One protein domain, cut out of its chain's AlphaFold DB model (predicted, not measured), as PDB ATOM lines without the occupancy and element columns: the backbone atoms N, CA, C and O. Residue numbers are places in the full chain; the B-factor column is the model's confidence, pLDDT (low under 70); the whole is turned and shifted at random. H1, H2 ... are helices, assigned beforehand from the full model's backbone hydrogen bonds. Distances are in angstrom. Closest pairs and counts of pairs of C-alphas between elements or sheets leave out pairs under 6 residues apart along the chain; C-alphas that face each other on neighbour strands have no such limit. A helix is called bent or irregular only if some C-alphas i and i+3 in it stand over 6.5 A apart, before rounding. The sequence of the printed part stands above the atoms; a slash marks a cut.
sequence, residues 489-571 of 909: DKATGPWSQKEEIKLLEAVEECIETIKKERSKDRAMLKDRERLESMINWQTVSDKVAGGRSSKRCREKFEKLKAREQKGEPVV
ATOM      1  N   ASP A 489     232.206   2.156 -94.694       65.62
ATOM      2  CA  ASP A 489     232.497   2.810 -93.411       65.62
ATOM      3  C   ASP A 489     232.509   1.806 -92.252       65.62
ATOM      4  O   ASP A 489     232.971   2.096 -91.145       65.62
ATOM      5  N   LYS A 490     232.049   0.578 -92.512       73.25
ATOM      6  CA  LYS A 490     232.082  -0.523 -91.561       73.25
ATOM      7  C   LYS A 490     233.514  -1.003 -91.311       73.25
ATOM      8  O   LYS A 490     234.026  -1.878 -92.018       73.25
ATOM      9  N   ALA A 491     234.137  -0.502 -90.248       72.00
ATOM     10  CA  ALA A 491     235.533  -0.751 -89.905       72.00
ATOM     11  C   ALA A 491     235.864  -2.258 -89.797       72.00
ATOM     12  O   ALA A 491     235.616  -2.942 -88.793       72.00
ATOM     13  N   THR A 492     236.453  -2.787 -90.871       73.94
ATOM     14  CA  THR A 492     236.751  -4.211 -91.067       73.94
ATOM     15  C   THR A 492     238.264  -4.401 -91.130       73.94
ATOM     16  O   THR A 492     238.876  -4.435 -92.190       73.94
ATOM     17  N   GLY A 493     238.867  -4.482 -89.945       78.88
ATOM     18  CA  GLY A 493     240.311  -4.567 -89.730       78.88
ATOM     19  C   GLY A 493     240.645  -4.708 -88.238       78.88
ATOM     20  O   GLY A 493     239.728  -4.932 -87.434       78.88
ATOM     21  N   PRO A 494     241.920  -4.569 -87.835       84.69
ATOM     22  CA  PRO A 494     242.300  -4.426 -86.428       84.69
ATOM     23  C   PRO A 494     241.711  -3.142 -85.822       84.69
ATOM     24  O   PRO A 494     241.156  -2.313 -86.541       84.69
ATOM     25  N   TRP A 495     241.793  -2.999 -84.500       87.31
ATOM     26  CA  TRP A 495     241.305  -1.821 -83.776       87.31
ATOM     27  C   TRP A 495     242.407  -0.760 -83.683       87.31
ATOM     28  O   TRP A 495     243.552  -1.090 -83.373       87.31
ATOM     29  N   SER A 496     242.055   0.493 -83.960       88.00
ATOM     30  CA  SER A 496     242.893   1.668 -83.690       88.00
ATOM     31  C   SER A 496     242.715   2.139 -82.244       88.00
ATOM     32  O   SER A 496     241.656   1.941 -81.650       88.00
ATOM     33  N   GLN A 497     243.713   2.816 -81.672       86.19
ATOM     34  CA  GLN A 497     243.646   3.312 -80.287       86.19
ATOM     35  C   GLN A 497     242.433   4.243 -80.069       86.19
ATOM     36  O   GLN A 497     241.733   4.134 -79.063       86.19
ATOM     37  N   LYS A 498     242.116   5.078 -81.069       86.62
ATOM     38  CA  LYS A 498     240.942   5.971 -81.096       86.62
ATOM     39  C   LYS A 498     239.604   5.213 -81.008       86.62
ATOM     40  O   LYS A 498     238.661   5.722 -80.410       86.62
ATOM     41  N   GLU A 499     239.498   4.008 -81.571       88.25
ATOM     42  CA  GLU A 499     238.308   3.149 -81.423       88.25
ATOM     43  C   GLU A 499     238.273   2.413 -80.078       88.25
ATOM     44  O   GLU A 499     237.197   2.153 -79.546       88.25
ATOM     45  N   GLU A 500     239.436   2.053 -79.530       89.75
ATOM     46  CA  GLU A 500     239.536   1.358 -78.241       89.75
ATOM     47  C   GLU A 500     239.124   2.264 -77.077       89.75
ATOM     48  O   GLU A 500     238.389   1.818 -76.197       89.75
ATOM     49  N   ILE A 501     239.506   3.543 -77.123       89.88
ATOM     50  CA  ILE A 501     239.059   4.572 -76.173       89.88
ATOM     51  C   ILE A 501     237.535   4.753 -76.273       89.88
ATOM     52  O   ILE A 501     236.838   4.563 -75.280       89.88
ATOM     53  N   LYS A 502     236.996   4.971 -77.483       90.62
ATOM     54  CA  LYS A 502     235.542   5.106 -77.717       90.62
ATOM     55  C   LYS A 502     234.729   3.889 -77.269       90.62
ATOM     56  O   LYS A 502     233.593   4.036 -76.827       90.62
ATOM     57  N   LEU A 503     235.288   2.680 -77.369       92.81
ATOM     58  CA  LEU A 503     234.656   1.466 -76.848       92.81
ATOM     59  C   LEU A 503     234.562   1.480 -75.316       92.81
ATOM     60  O   LEU A 503     233.537   1.070 -74.778       92.81
ATOM     61  N   LEU A 504     235.604   1.940 -74.620       91.69
ATOM     62  CA  LEU A 504     235.608   2.053 -73.158       91.69
ATOM     63  C   LEU A 504     234.657   3.159 -72.679       91.69
ATOM     64  O   LEU A 504     233.878   2.925 -71.756       91.69
ATOM     65  N   GLU A 505     234.649   4.311 -73.355       92.88
ATOM     66  CA  GLU A 505     233.709   5.416 -73.115       92.88
ATOM     67  C   GLU A 505     232.251   4.958 -73.278       92.88
ATOM     68  O   GLU A 505     231.453   5.083 -72.350       92.88
ATOM     69  N   ALA A 506     231.910   4.337 -74.416       92.88
ATOM     70  CA  ALA A 506     230.561   3.832 -74.681       92.88
ATOM     71  C   ALA A 506     230.133   2.723 -73.701       92.88
ATOM     72  O   ALA A 506     228.950   2.614 -73.370       92.88
ATOM     73  N   VAL A 507     231.074   1.906 -73.213       92.94
ATOM     74  CA  VAL A 507     230.811   0.903 -72.171       92.94
ATOM     75  C   VAL A 507     230.520   1.562 -70.822       92.94
ATOM     76  O   VAL A 507     229.508   1.218 -70.212       92.94
ATOM     77  N   GLU A 508     231.333   2.513 -70.353       91.75
ATOM     78  CA  GLU A 508     231.077   3.170 -69.062       91.75
ATOM     79  C   GLU A 508     229.813   4.045 -69.112       91.75
ATOM     80  O   GLU A 508     229.045   4.040 -68.157       91.75
ATOM     81  N   GLU A 509     229.499   4.692 -70.238       92.50
ATOM     82  CA  GLU A 509     228.248   5.447 -70.414       92.50
ATOM     83  C   GLU A 509     227.003   4.527 -70.414       92.50
ATOM     84  O   GLU A 509     225.951   4.860 -69.855       92.50
ATOM     85  N   CYS A 510     227.115   3.313 -70.967       90.94
ATOM     86  CA  CYS A 510     226.092   2.274 -70.819       90.94
ATOM     87  C   CYS A 510     225.982   1.771 -69.368       90.94
ATOM     88  O   CYS A 510     224.867   1.613 -68.867       90.94
ATOM     89  N   ILE A 511     227.101   1.582 -68.661       89.88
ATOM     90  CA  ILE A 511     227.113   1.243 -67.229       89.88
ATOM     91  C   ILE A 511     226.472   2.372 -66.401       89.88
ATOM     92  O   ILE A 511     225.678   2.092 -65.505       89.88
ATOM     93  N   GLU A 512     226.745   3.643 -66.703       89.19
ATOM     94  CA  GLU A 512     226.083   4.804 -66.099       89.19
ATOM     95  C   GLU A 512     224.580   4.817 -66.339       89.19
ATOM     96  O   GLU A 512     223.820   5.112 -65.418       89.19
ATOM     97  N   THR A 513     224.138   4.485 -67.549       88.88
ATOM     98  CA  THR A 513     222.710   4.394 -67.878       88.88
ATOM     99  C   THR A 513     222.030   3.345 -66.989       88.88
ATOM    100  O   THR A 513     221.039   3.648 -66.324       88.88
ATOM    101  N   ILE A 514     222.636   2.160 -66.841       87.94
ATOM    102  CA  ILE A 514     222.151   1.099 -65.941       87.94
ATOM    103  C   ILE A 514     222.190   1.554 -64.466       87.94
ATOM    104  O   ILE A 514     221.218   1.346 -63.740       87.94
ATOM    105  N   LYS A 515     223.265   2.223 -64.014       87.12
ATOM    106  CA  LYS A 515     223.378   2.807 -62.657       87.12
ATOM    107  C   LYS A 515     222.255   3.826 -62.382       87.12
ATOM    108  O   LYS A 515     221.716   3.845 -61.276       87.12
ATOM    109  N   LYS A 516     221.883   4.653 -63.370       85.81
ATOM    110  CA  LYS A 516     220.804   5.659 -63.282       85.81
ATOM    111  C   LYS A 516     219.427   4.982 -63.183       85.81
ATOM    112  O   LYS A 516     218.685   5.252 -62.236       85.81
ATOM    113  N   GLU A 517     219.126   4.035 -64.074       84.12
ATOM    114  CA  GLU A 517     217.878   3.248 -64.061       84.12
ATOM    115  C   GLU A 517     217.696   2.406 -62.785       84.12
ATOM    116  O   GLU A 517     216.586   2.286 -62.259       84.12
ATOM    117  N   ARG A 518     218.783   1.818 -62.267       81.06
ATOM    118  CA  ARG A 518     218.790   0.904 -61.107       81.06
ATOM    119  C   ARG A 518     219.258   1.557 -59.807       81.06
ATOM    120  O   ARG A 518     219.579   0.865 -58.846       81.06
ATOM    121  N   SER A 519     219.196   2.885 -59.736       73.62
ATOM    122  CA  SER A 519     219.623   3.741 -58.613       73.62
ATOM    123  C   SER A 519     219.062   3.389 -57.220       73.62
ATOM    124  O   SER A 519     219.582   3.865 -56.212       73.62
ATOM    125  N   LYS A 520     218.035   2.533 -57.131       74.38
ATOM    126  CA  LYS A 520     217.472   2.009 -55.873       74.38
ATOM    127  C   LYS A 520     218.286   0.844 -55.284       74.38
ATOM    128  O   LYS A 520     218.350   0.703 -54.063       74.38
ATOM    129  N   ASP A 521     218.953   0.050 -56.119       75.88
ATOM    130  CA  ASP A 521     219.649  -1.175 -55.709       75.88
ATOM    131  C   ASP A 521     221.104  -0.879 -55.307       75.88
ATOM    132  O   ASP A 521     222.061  -1.205 -56.009       75.88
ATOM    133  N   ARG A 522     221.290  -0.259 -54.132       72.44
ATOM    134  CA  ARG A 522     222.601   0.216 -53.627       72.44
ATOM    135  C   ARG A 522     223.706  -0.857 -53.582       72.44
ATOM    136  O   ARG A 522     224.884  -0.508 -53.621       72.44
ATOM    137  N   ALA A 523     223.349  -2.139 -53.492       75.69
ATOM    138  CA  ALA A 523     224.298  -3.250 -53.588       75.69
ATOM    139  C   ALA A 523     224.764  -3.506 -55.036       75.69
ATOM    140  O   ALA A 523     225.948  -3.728 -55.264       75.69
ATOM    141  N   MET A 524     223.857  -3.407 -56.014       71.00
ATOM    142  CA  MET A 524     224.156  -3.576 -57.441       71.00
ATOM    143  C   MET A 524     225.055  -2.452 -57.969       71.00
ATOM    144  O   MET A 524     225.970  -2.717 -58.737       71.00
ATOM    145  N   LEU A 525     224.855  -1.211 -57.508       74.94
ATOM    146  CA  LEU A 525     225.672  -0.053 -57.905       74.94
ATOM    147  C   LEU A 525     227.172  -0.181 -57.567       74.94
ATOM    148  O   LEU A 525     227.972   0.579 -58.110       74.94
ATOM    149  N   LYS A 526     227.554  -1.105 -56.674       75.94
ATOM    150  CA  LYS A 526     228.955  -1.394 -56.319       75.94
ATOM    151  C   LYS A 526     229.568  -2.550 -57.114       75.94
ATOM    152  O   LYS A 526     230.785  -2.700 -57.115       75.94
ATOM    153  N   ASP A 527     228.743  -3.376 -57.746       82.94
ATOM    154  CA  ASP A 527     229.155  -4.612 -58.403       82.94
ATOM    155  C   ASP A 527     229.372  -4.352 -59.900       82.94
ATOM    156  O   ASP A 527     228.448  -4.424 -60.717       82.94
ATOM    157  N   ARG A 528     230.614  -3.990 -60.254       82.94
ATOM    158  CA  ARG A 528     230.991  -3.663 -61.636       82.94
ATOM    159  C   ARG A 528     230.757  -4.839 -62.585       82.94
ATOM    160  O   ARG A 528     230.274  -4.623 -63.691       82.94
ATOM    161  N   GLU A 529     231.045  -6.066 -62.163       84.56
ATOM    162  CA  GLU A 529     230.909  -7.252 -63.015       84.56
ATOM    163  C   GLU A 529     229.439  -7.590 -63.296       84.56
ATOM    164  O   GLU A 529     229.062  -7.875 -64.436       84.56
ATOM    165  N   ARG A 530     228.565  -7.453 -62.294       82.12
ATOM    166  CA  ARG A 530     227.118  -7.580 -62.490       82.12
ATOM    167  C   ARG A 530     226.547  -6.470 -63.367       82.12
ATOM    168  O   ARG A 530     225.665  -6.767 -64.170       82.12
ATOM    169  N   LEU A 531     227.042  -5.234 -63.269       83.88
ATOM    170  CA  LEU A 531     226.667  -4.157 -64.194       83.88
ATOM    171  C   LEU A 531     227.132  -4.457 -65.632       83.88
ATOM    172  O   LEU A 531     226.329  -4.364 -66.558       83.88
ATOM    173  N   GLU A 532     228.378  -4.906 -65.815       87.75
ATOM    174  CA  GLU A 532     228.936  -5.322 -67.113       87.75
ATOM    175  C   GLU A 532     228.139  -6.474 -67.753       87.75
ATOM    176  O   GLU A 532     227.905  -6.471 -68.964       87.75
ATOM    177  N   SER A 533     227.645  -7.425 -66.951       88.75
ATOM    178  CA  SER A 533     226.818  -8.545 -67.436       88.75
ATOM    179  C   SER A 533     225.470  -8.123 -68.041       88.75
ATOM    180  O   SER A 533     224.891  -8.883 -68.817       88.75
ATOM    181  N   MET A 534     224.978  -6.920 -67.717       85.62
ATOM    182  CA  MET A 534     223.689  -6.393 -68.184       85.62
ATOM    183  C   MET A 534     223.816  -5.388 -69.337       85.62
ATOM    184  O   MET A 534     222.807  -4.847 -69.792       85.62
ATOM    185  N   ILE A 535     225.030  -5.143 -69.843       92.06
ATOM    186  CA  ILE A 535     225.259  -4.242 -70.978       92.06
ATOM    187  C   ILE A 535     224.575  -4.783 -72.240       92.06
ATOM    188  O   ILE A 535     224.880  -5.879 -72.723       92.06
ATOM    189  N   ASN A 536     223.709  -3.966 -72.844       91.19
ATOM    190  CA  ASN A 536     223.239  -4.217 -74.201       91.19
ATOM    191  C   ASN A 536     224.353  -3.891 -75.206       91.19
ATOM    192  O   ASN A 536     224.533  -2.746 -75.625       91.19
ATOM    193  N   TRP A 537     225.076  -4.923 -75.633       90.38
ATOM    194  CA  TRP A 537     226.154  -4.813 -76.617       90.38
ATOM    195  C   TRP A 537     225.710  -4.266 -77.979       90.38
ATOM    196  O   TRP A 537     226.564  -3.795 -78.724       90.38
ATOM    197  N   GLN A 538     224.409  -4.273 -78.306       88.44
ATOM    198  CA  GLN A 538     223.914  -3.554 -79.483       88.44
ATOM    199  C   GLN A 538     223.984  -2.037 -79.274       88.44
ATOM    200  O   GLN A 538     224.590  -1.359 -80.086       88.44
ATOM    201  N   THR A 539     223.519  -1.512 -78.138       90.00
ATOM    202  CA  THR A 539     223.635  -0.077 -77.823       90.00
ATOM    203  C   THR A 539     225.094   0.395 -77.789       90.00
ATOM    204  O   THR A 539     225.389   1.495 -78.246       90.00
ATOM    205  N   VAL A 540     226.031  -0.446 -77.332       90.94
ATOM    206  CA  VAL A 540     227.479  -0.166 -77.450       90.94
ATOM    207  C   VAL A 540     227.940  -0.192 -78.917       90.94
ATOM    208  O   VAL A 540     228.704   0.674 -79.330       90.94
ATOM    209  N   SER A 541     227.459  -1.145 -79.724       89.62
ATOM    210  CA  SER A 541     227.701  -1.219 -81.180       89.62
ATOM    211  C   SER A 541     227.287   0.059 -81.909       89.62
ATOM    212  O   SER A 541     227.999   0.497 -82.805       89.62
ATOM    213  N   ASP A 542     226.144   0.627 -81.521       87.12
ATOM    214  CA  ASP A 542     225.535   1.786 -82.173       87.12
ATOM    215  C   ASP A 542     226.214   3.104 -81.741       87.12
ATOM    216  O   ASP A 542     226.253   4.061 -82.510       87.12
ATOM    217  N   LYS A 543     226.795   3.144 -80.531       86.69
ATOM    218  CA  LYS A 543     227.567   4.284 -79.999       86.69
ATOM    219  C   LYS A 543     229.023   4.329 -80.471       86.69
ATOM    220  O   LYS A 543     229.586   5.413 -80.613       86.69
ATOM    221  N   VAL A 544     229.653   3.179 -80.722       86.69
ATOM    222  CA  VAL A 544     231.031   3.121 -81.237       86.69
ATOM    223  C   VAL A 544     231.039   3.469 -82.728       86.69
ATOM    224  O   VAL A 544     230.880   2.609 -83.598       86.69
ATOM    225  N   ALA A 545     231.244   4.757 -83.016       65.06
ATOM    226  CA  ALA A 545     231.395   5.288 -84.370       65.06
ATOM    227  C   ALA A 545     232.427   4.474 -85.179       65.06
ATOM    228  O   ALA A 545     233.583   4.355 -84.771       65.06
ATOM    229  N   GLY A 546     231.993   3.914 -86.316       64.00
ATOM    230  CA  GLY A 546     232.775   2.984 -87.150       64.00
ATOM    231  C   GLY A 546     232.099   1.634 -87.447       64.00
ATOM    232  O   GLY A 546     232.712   0.762 -88.060       64.00
ATOM    233  N   GLY A 547     230.851   1.404 -87.011       71.31
ATOM    234  CA  GLY A 547     230.053   0.240 -87.443       71.31
ATOM    235  C   GLY A 547     230.592  -1.126 -86.986       71.31
ATOM    236  O   GLY A 547     230.274  -2.172 -87.569       71.31
ATOM    237  N   ARG A 548     231.431  -1.146 -85.941       84.44
ATOM    238  CA  ARG A 548     231.915  -2.383 -85.312       84.44
ATOM    239  C   ARG A 548     230.719  -3.146 -84.750       84.44
ATOM    240  O   ARG A 548     229.924  -2.596 -84.004       84.44
ATOM    241  N   SER A 549     230.590  -4.429 -85.091       86.38
ATOM    242  CA  SER A 549     229.474  -5.254 -84.611       86.38
ATOM    243  C   SER A 549     229.550  -5.492 -83.099       86.38
ATOM    244  O   SER A 549     230.603  -5.880 -82.607       86.38
ATOM    245  N   SER A 550     228.411  -5.402 -82.411       87.62
ATOM    246  CA  SER A 550     228.131  -5.822 -81.027       87.62
ATOM    247  C   SER A 550     229.009  -6.978 -80.516       87.62
ATOM    248  O   SER A 550     229.703  -6.846 -79.505       87.62
ATOM    249  N   LYS A 551     229.092  -8.090 -81.266       87.88
ATOM    250  CA  LYS A 551     229.947  -9.237 -80.911       87.88
ATOM    251  C   LYS A 551     231.446  -8.891 -80.891       87.88
ATOM    252  O   LYS A 551     232.154  -9.344 -79.999       87.88
ATOM    253  N   ARG A 552     231.940  -8.105 -81.854       88.94
ATOM    254  CA  ARG A 552     233.333  -7.624 -81.893       88.94
ATOM    255  C   ARG A 552     233.623  -6.625 -80.776       88.94
ATOM    256  O   ARG A 552     234.706  -6.701 -80.207       88.94
ATOM    257  N   CYS A 553     232.680  -5.742 -80.450       91.69
ATOM    258  CA  CYS A 553     232.800  -4.817 -79.319       91.69
ATOM    259  C   CYS A 553     232.984  -5.597 -78.009       91.69
ATOM    260  O   CYS A 553     233.943  -5.353 -77.280       91.69
ATOM    261  N   ARG A 554     232.159  -6.629 -77.781       90.75
ATOM    262  CA  ARG A 554     232.310  -7.549 -76.645       90.75
ATOM    263  C   ARG A 554     233.649  -8.300 -76.661       90.75
ATOM    264  O   ARG A 554     234.392  -8.229 -75.688       90.75
ATOM    265  N   GLU A 555     233.992  -8.963 -77.772       92.19
ATOM    266  CA  GLU A 555     235.267  -9.693 -77.940       92.19
ATOM    267  C   GLU A 555     236.508  -8.808 -77.726       92.19
ATOM    268  O   GLU A 555     237.585  -9.324 -77.414       92.19
ATOM    269  N   LYS A 556     236.395  -7.493 -77.952       91.56
ATOM    270  CA  LYS A 556     237.467  -6.525 -77.717       91.56
ATOM    271  C   LYS A 556     237.485  -6.040 -76.269       91.56
ATOM    272  O   LYS A 556     238.564  -6.030 -75.684       91.56
ATOM    273  N   PHE A 557     236.337  -5.718 -75.674       92.12
ATOM    274  CA  PHE A 557     236.252  -5.317 -74.266       92.12
ATOM    275  C   PHE A 557     236.753  -6.421 -73.322       92.12
ATOM    276  O   PHE A 557     237.593  -6.157 -72.467       92.12
ATOM    277  N   GLU A 558     236.346  -7.676 -73.542       91.50
ATOM    278  CA  GLU A 558     236.837  -8.833 -72.773       91.50
ATOM    279  C   GLU A 558     238.372  -8.966 -72.846       91.50
ATOM    280  O   GLU A 558     239.018  -9.314 -71.858       91.50
ATOM    281  N   LYS A 559     238.983  -8.622 -73.990       89.81
ATOM    282  CA  LYS A 559     240.448  -8.588 -74.148       89.81
ATOM    283  C   LYS A 559     241.096  -7.383 -73.472       89.81
ATOM    284  O   LYS A 559     242.196  -7.536 -72.956       89.81
ATOM    285  N   LEU A 560     240.461  -6.211 -73.475       89.00
ATOM    286  CA  LEU A 560     240.971  -5.025 -72.778       89.00
ATOM    287  C   LEU A 560     240.988  -5.257 -71.259       89.00
ATOM    288  O   LEU A 560     242.045  -5.115 -70.649       89.00
ATOM    289  N   LYS A 561     239.885  -5.760 -70.688       88.75
ATOM    290  CA  LYS A 561     239.788  -6.170 -69.273       88.75
ATOM    291  C   LYS A 561     240.861  -7.209 -68.906       88.75
ATOM    292  O   LYS A 561     241.508  -7.093 -67.871       88.75
ATOM    293  N   ALA A 562     241.135  -8.178 -69.785       87.69
ATOM    294  CA  ALA A 562     242.200  -9.166 -69.573       87.69
ATOM    295  C   ALA A 562     243.637  -8.591 -69.633       87.69
ATOM    296  O   ALA A 562     244.556  -9.213 -69.100       87.69
ATOM    297  N   ARG A 563     243.858  -7.427 -70.264       83.31
ATOM    298  CA  ARG A 563     245.158  -6.721 -70.268       83.31
ATOM    299  C   ARG A 563     245.325  -5.811 -69.056       83.31
ATOM    300  O   ARG A 563     246.391  -5.807 -68.447       83.31
ATOM    301  N   GLU A 564     244.258  -5.127 -68.659       83.19
ATOM    302  CA  GLU A 564     244.190  -4.369 -67.407       83.19
ATOM    303  C   GLU A 564     244.482  -5.284 -66.202       83.19
ATOM    304  O   GLU A 564     245.370  -4.998 -65.402       83.19
ATOM    305  N   GLN A 565     243.861  -6.468 -66.151       78.62
ATOM    306  CA  GLN A 565     244.144  -7.514 -65.152       78.62
ATOM    307  C   GLN A 565     245.580  -8.076 -65.206       78.62
ATOM    308  O   GLN A 565     246.037  -8.679 -64.235       78.62
ATOM    309  N   LYS A 566     246.302  -7.890 -66.319       78.75
ATOM    310  CA  LYS A 566     247.721  -8.255 -66.481       78.75
ATOM    311  C   LYS A 566     248.666  -7.133 -66.005       78.75
ATOM    312  O   LYS A 566     249.876  -7.340 -65.973       78.75
ATOM    313  N   GLY A 567     248.140  -5.961 -65.638       68.00
ATOM    314  CA  GLY A 567     248.925  -4.800 -65.215       68.00
ATOM    315  C   GLY A 567     249.508  -3.969 -66.364       68.00
ATOM    316  O   GLY A 567     250.424  -3.188 -66.132       68.00
ATOM    317  N   GLU A 568     249.006  -4.118 -67.596       58.78
ATOM    318  CA  GLU A 568     249.377  -3.244 -68.719       58.78
ATOM    319  C   GLU A 568     248.476  -1.988 -68.708       58.78
ATOM    320  O   GLU A 568     247.279  -2.113 -68.988       58.78
ATOM    321  N   PRO A 569     248.991  -0.780 -68.388       55.16
ATOM    322  CA  PRO A 569     248.169   0.427 -68.318       55.16
ATOM    323  C   PRO A 569     247.688   0.843 -69.713       55.16
ATOM    324  O   PRO A 569     248.482   1.117 -70.611       55.16
ATOM    325  N   VAL A 570     246.369   0.928 -69.888       56.06
ATOM    326  CA  VAL A 570     245.725   1.134 -71.200       56.06
ATOM    327  C   VAL A 570     245.946   2.545 -71.776       56.06
ATOM    328  O   VAL A 570     245.798   2.735 -72.979       56.06
ATOM    329  N   VAL A 571     246.319   3.524 -70.939       47.66
ATOM    330  CA  VAL A 571     246.286   4.967 -71.273       47.66
ATOM    331  C   VAL A 571     247.657   5.665 -71.193       47.66
ATOM    332  O   VAL A 571     247.744   6.873 -71.381       47.66
TER     333      VAL A 571
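What this domain is: This is residues 489 to 571 of the 909 residues of an uncharacterized protein of Zasmidium cellare ATCC 36951 (UniProt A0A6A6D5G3). One long helix, H1, runs along the longest axis, and three shorter helices, H2, H3 and H4, lie on one side of it and cross its direction at large angles. H2 packs on the later half of H1, while H3 packs on its midpart and makes a corner with the beginning of H4, whose last residues, 562 to 564, stick out from the body together with residues 565 to 567. The printed part has 83 residues with four named helices, in the order H1, H2, H3, H4, and no named strand; the class is all helix. It is compact, with a radius of gyration of the C-alphas of 13.4 A, and spans 41 by 30 by 18 A.

How they stand to each other: The hub is H1, residues 497 to 517, which touches three other helices. With residues 503 to 510 alone it touches H3, residues 537 to 543, at a steep tilt of 65 degrees, opposite ways; their closest C-alphas, those of Ala 506 and Val 540, are 5.8 A apart. With residues 511 to 515 alone H1 touches H2, residues 528 to 533, about perpendicular at 86 degrees; their closest C-alphas, those of Ile 511 and Leu 531, are 6.2 A apart. H1 and H4, residues 550 to 564, only just touch, with 3 pairs of C-alphas within 8 A, the closest being those of Leu 503 and Cys 553 at 7.0 A; their lines are about perpendicular, at 81 degrees. H4 touches H3 with residues 550 to 554 alone, about perpendicular at 86 degrees, and the closest C-alphas, those of Ser 541 and Ser 550, are 4.6 A apart. H2 is apart from H4 and from H3. The helix packing is mostly crossed, with no touching pair at a shallow tilt. In H1, H2 and H3 every O i to N i+4 pair is within hydrogen-bond range; in H4 10 of 11 are.

Where its parts are: H1 measures 30.5 A from C-alpha 497 at (243.646, 3.312, -80.287) to C-alpha 517 at (217.878, 3.248, -64.061). H4 measures 21.1 A and ends with C-alpha 564 at (244.190, -4.369, -67.407). H3 measures 9.8 A and H2 8.7 A. No helix is bent.

The domain as a whole: The two C-alphas farthest apart, those of Gly 493 and Lys 520, are 41.4 A apart. The printed part has no cut. The link from H2 to H3 is tight, and those from H1 to H2 and from H3 to H4 are short. The mean pLDDT of the printed part is 83.2; residue 489, residues 545 to 546 and residues 567 to 571 are under 70.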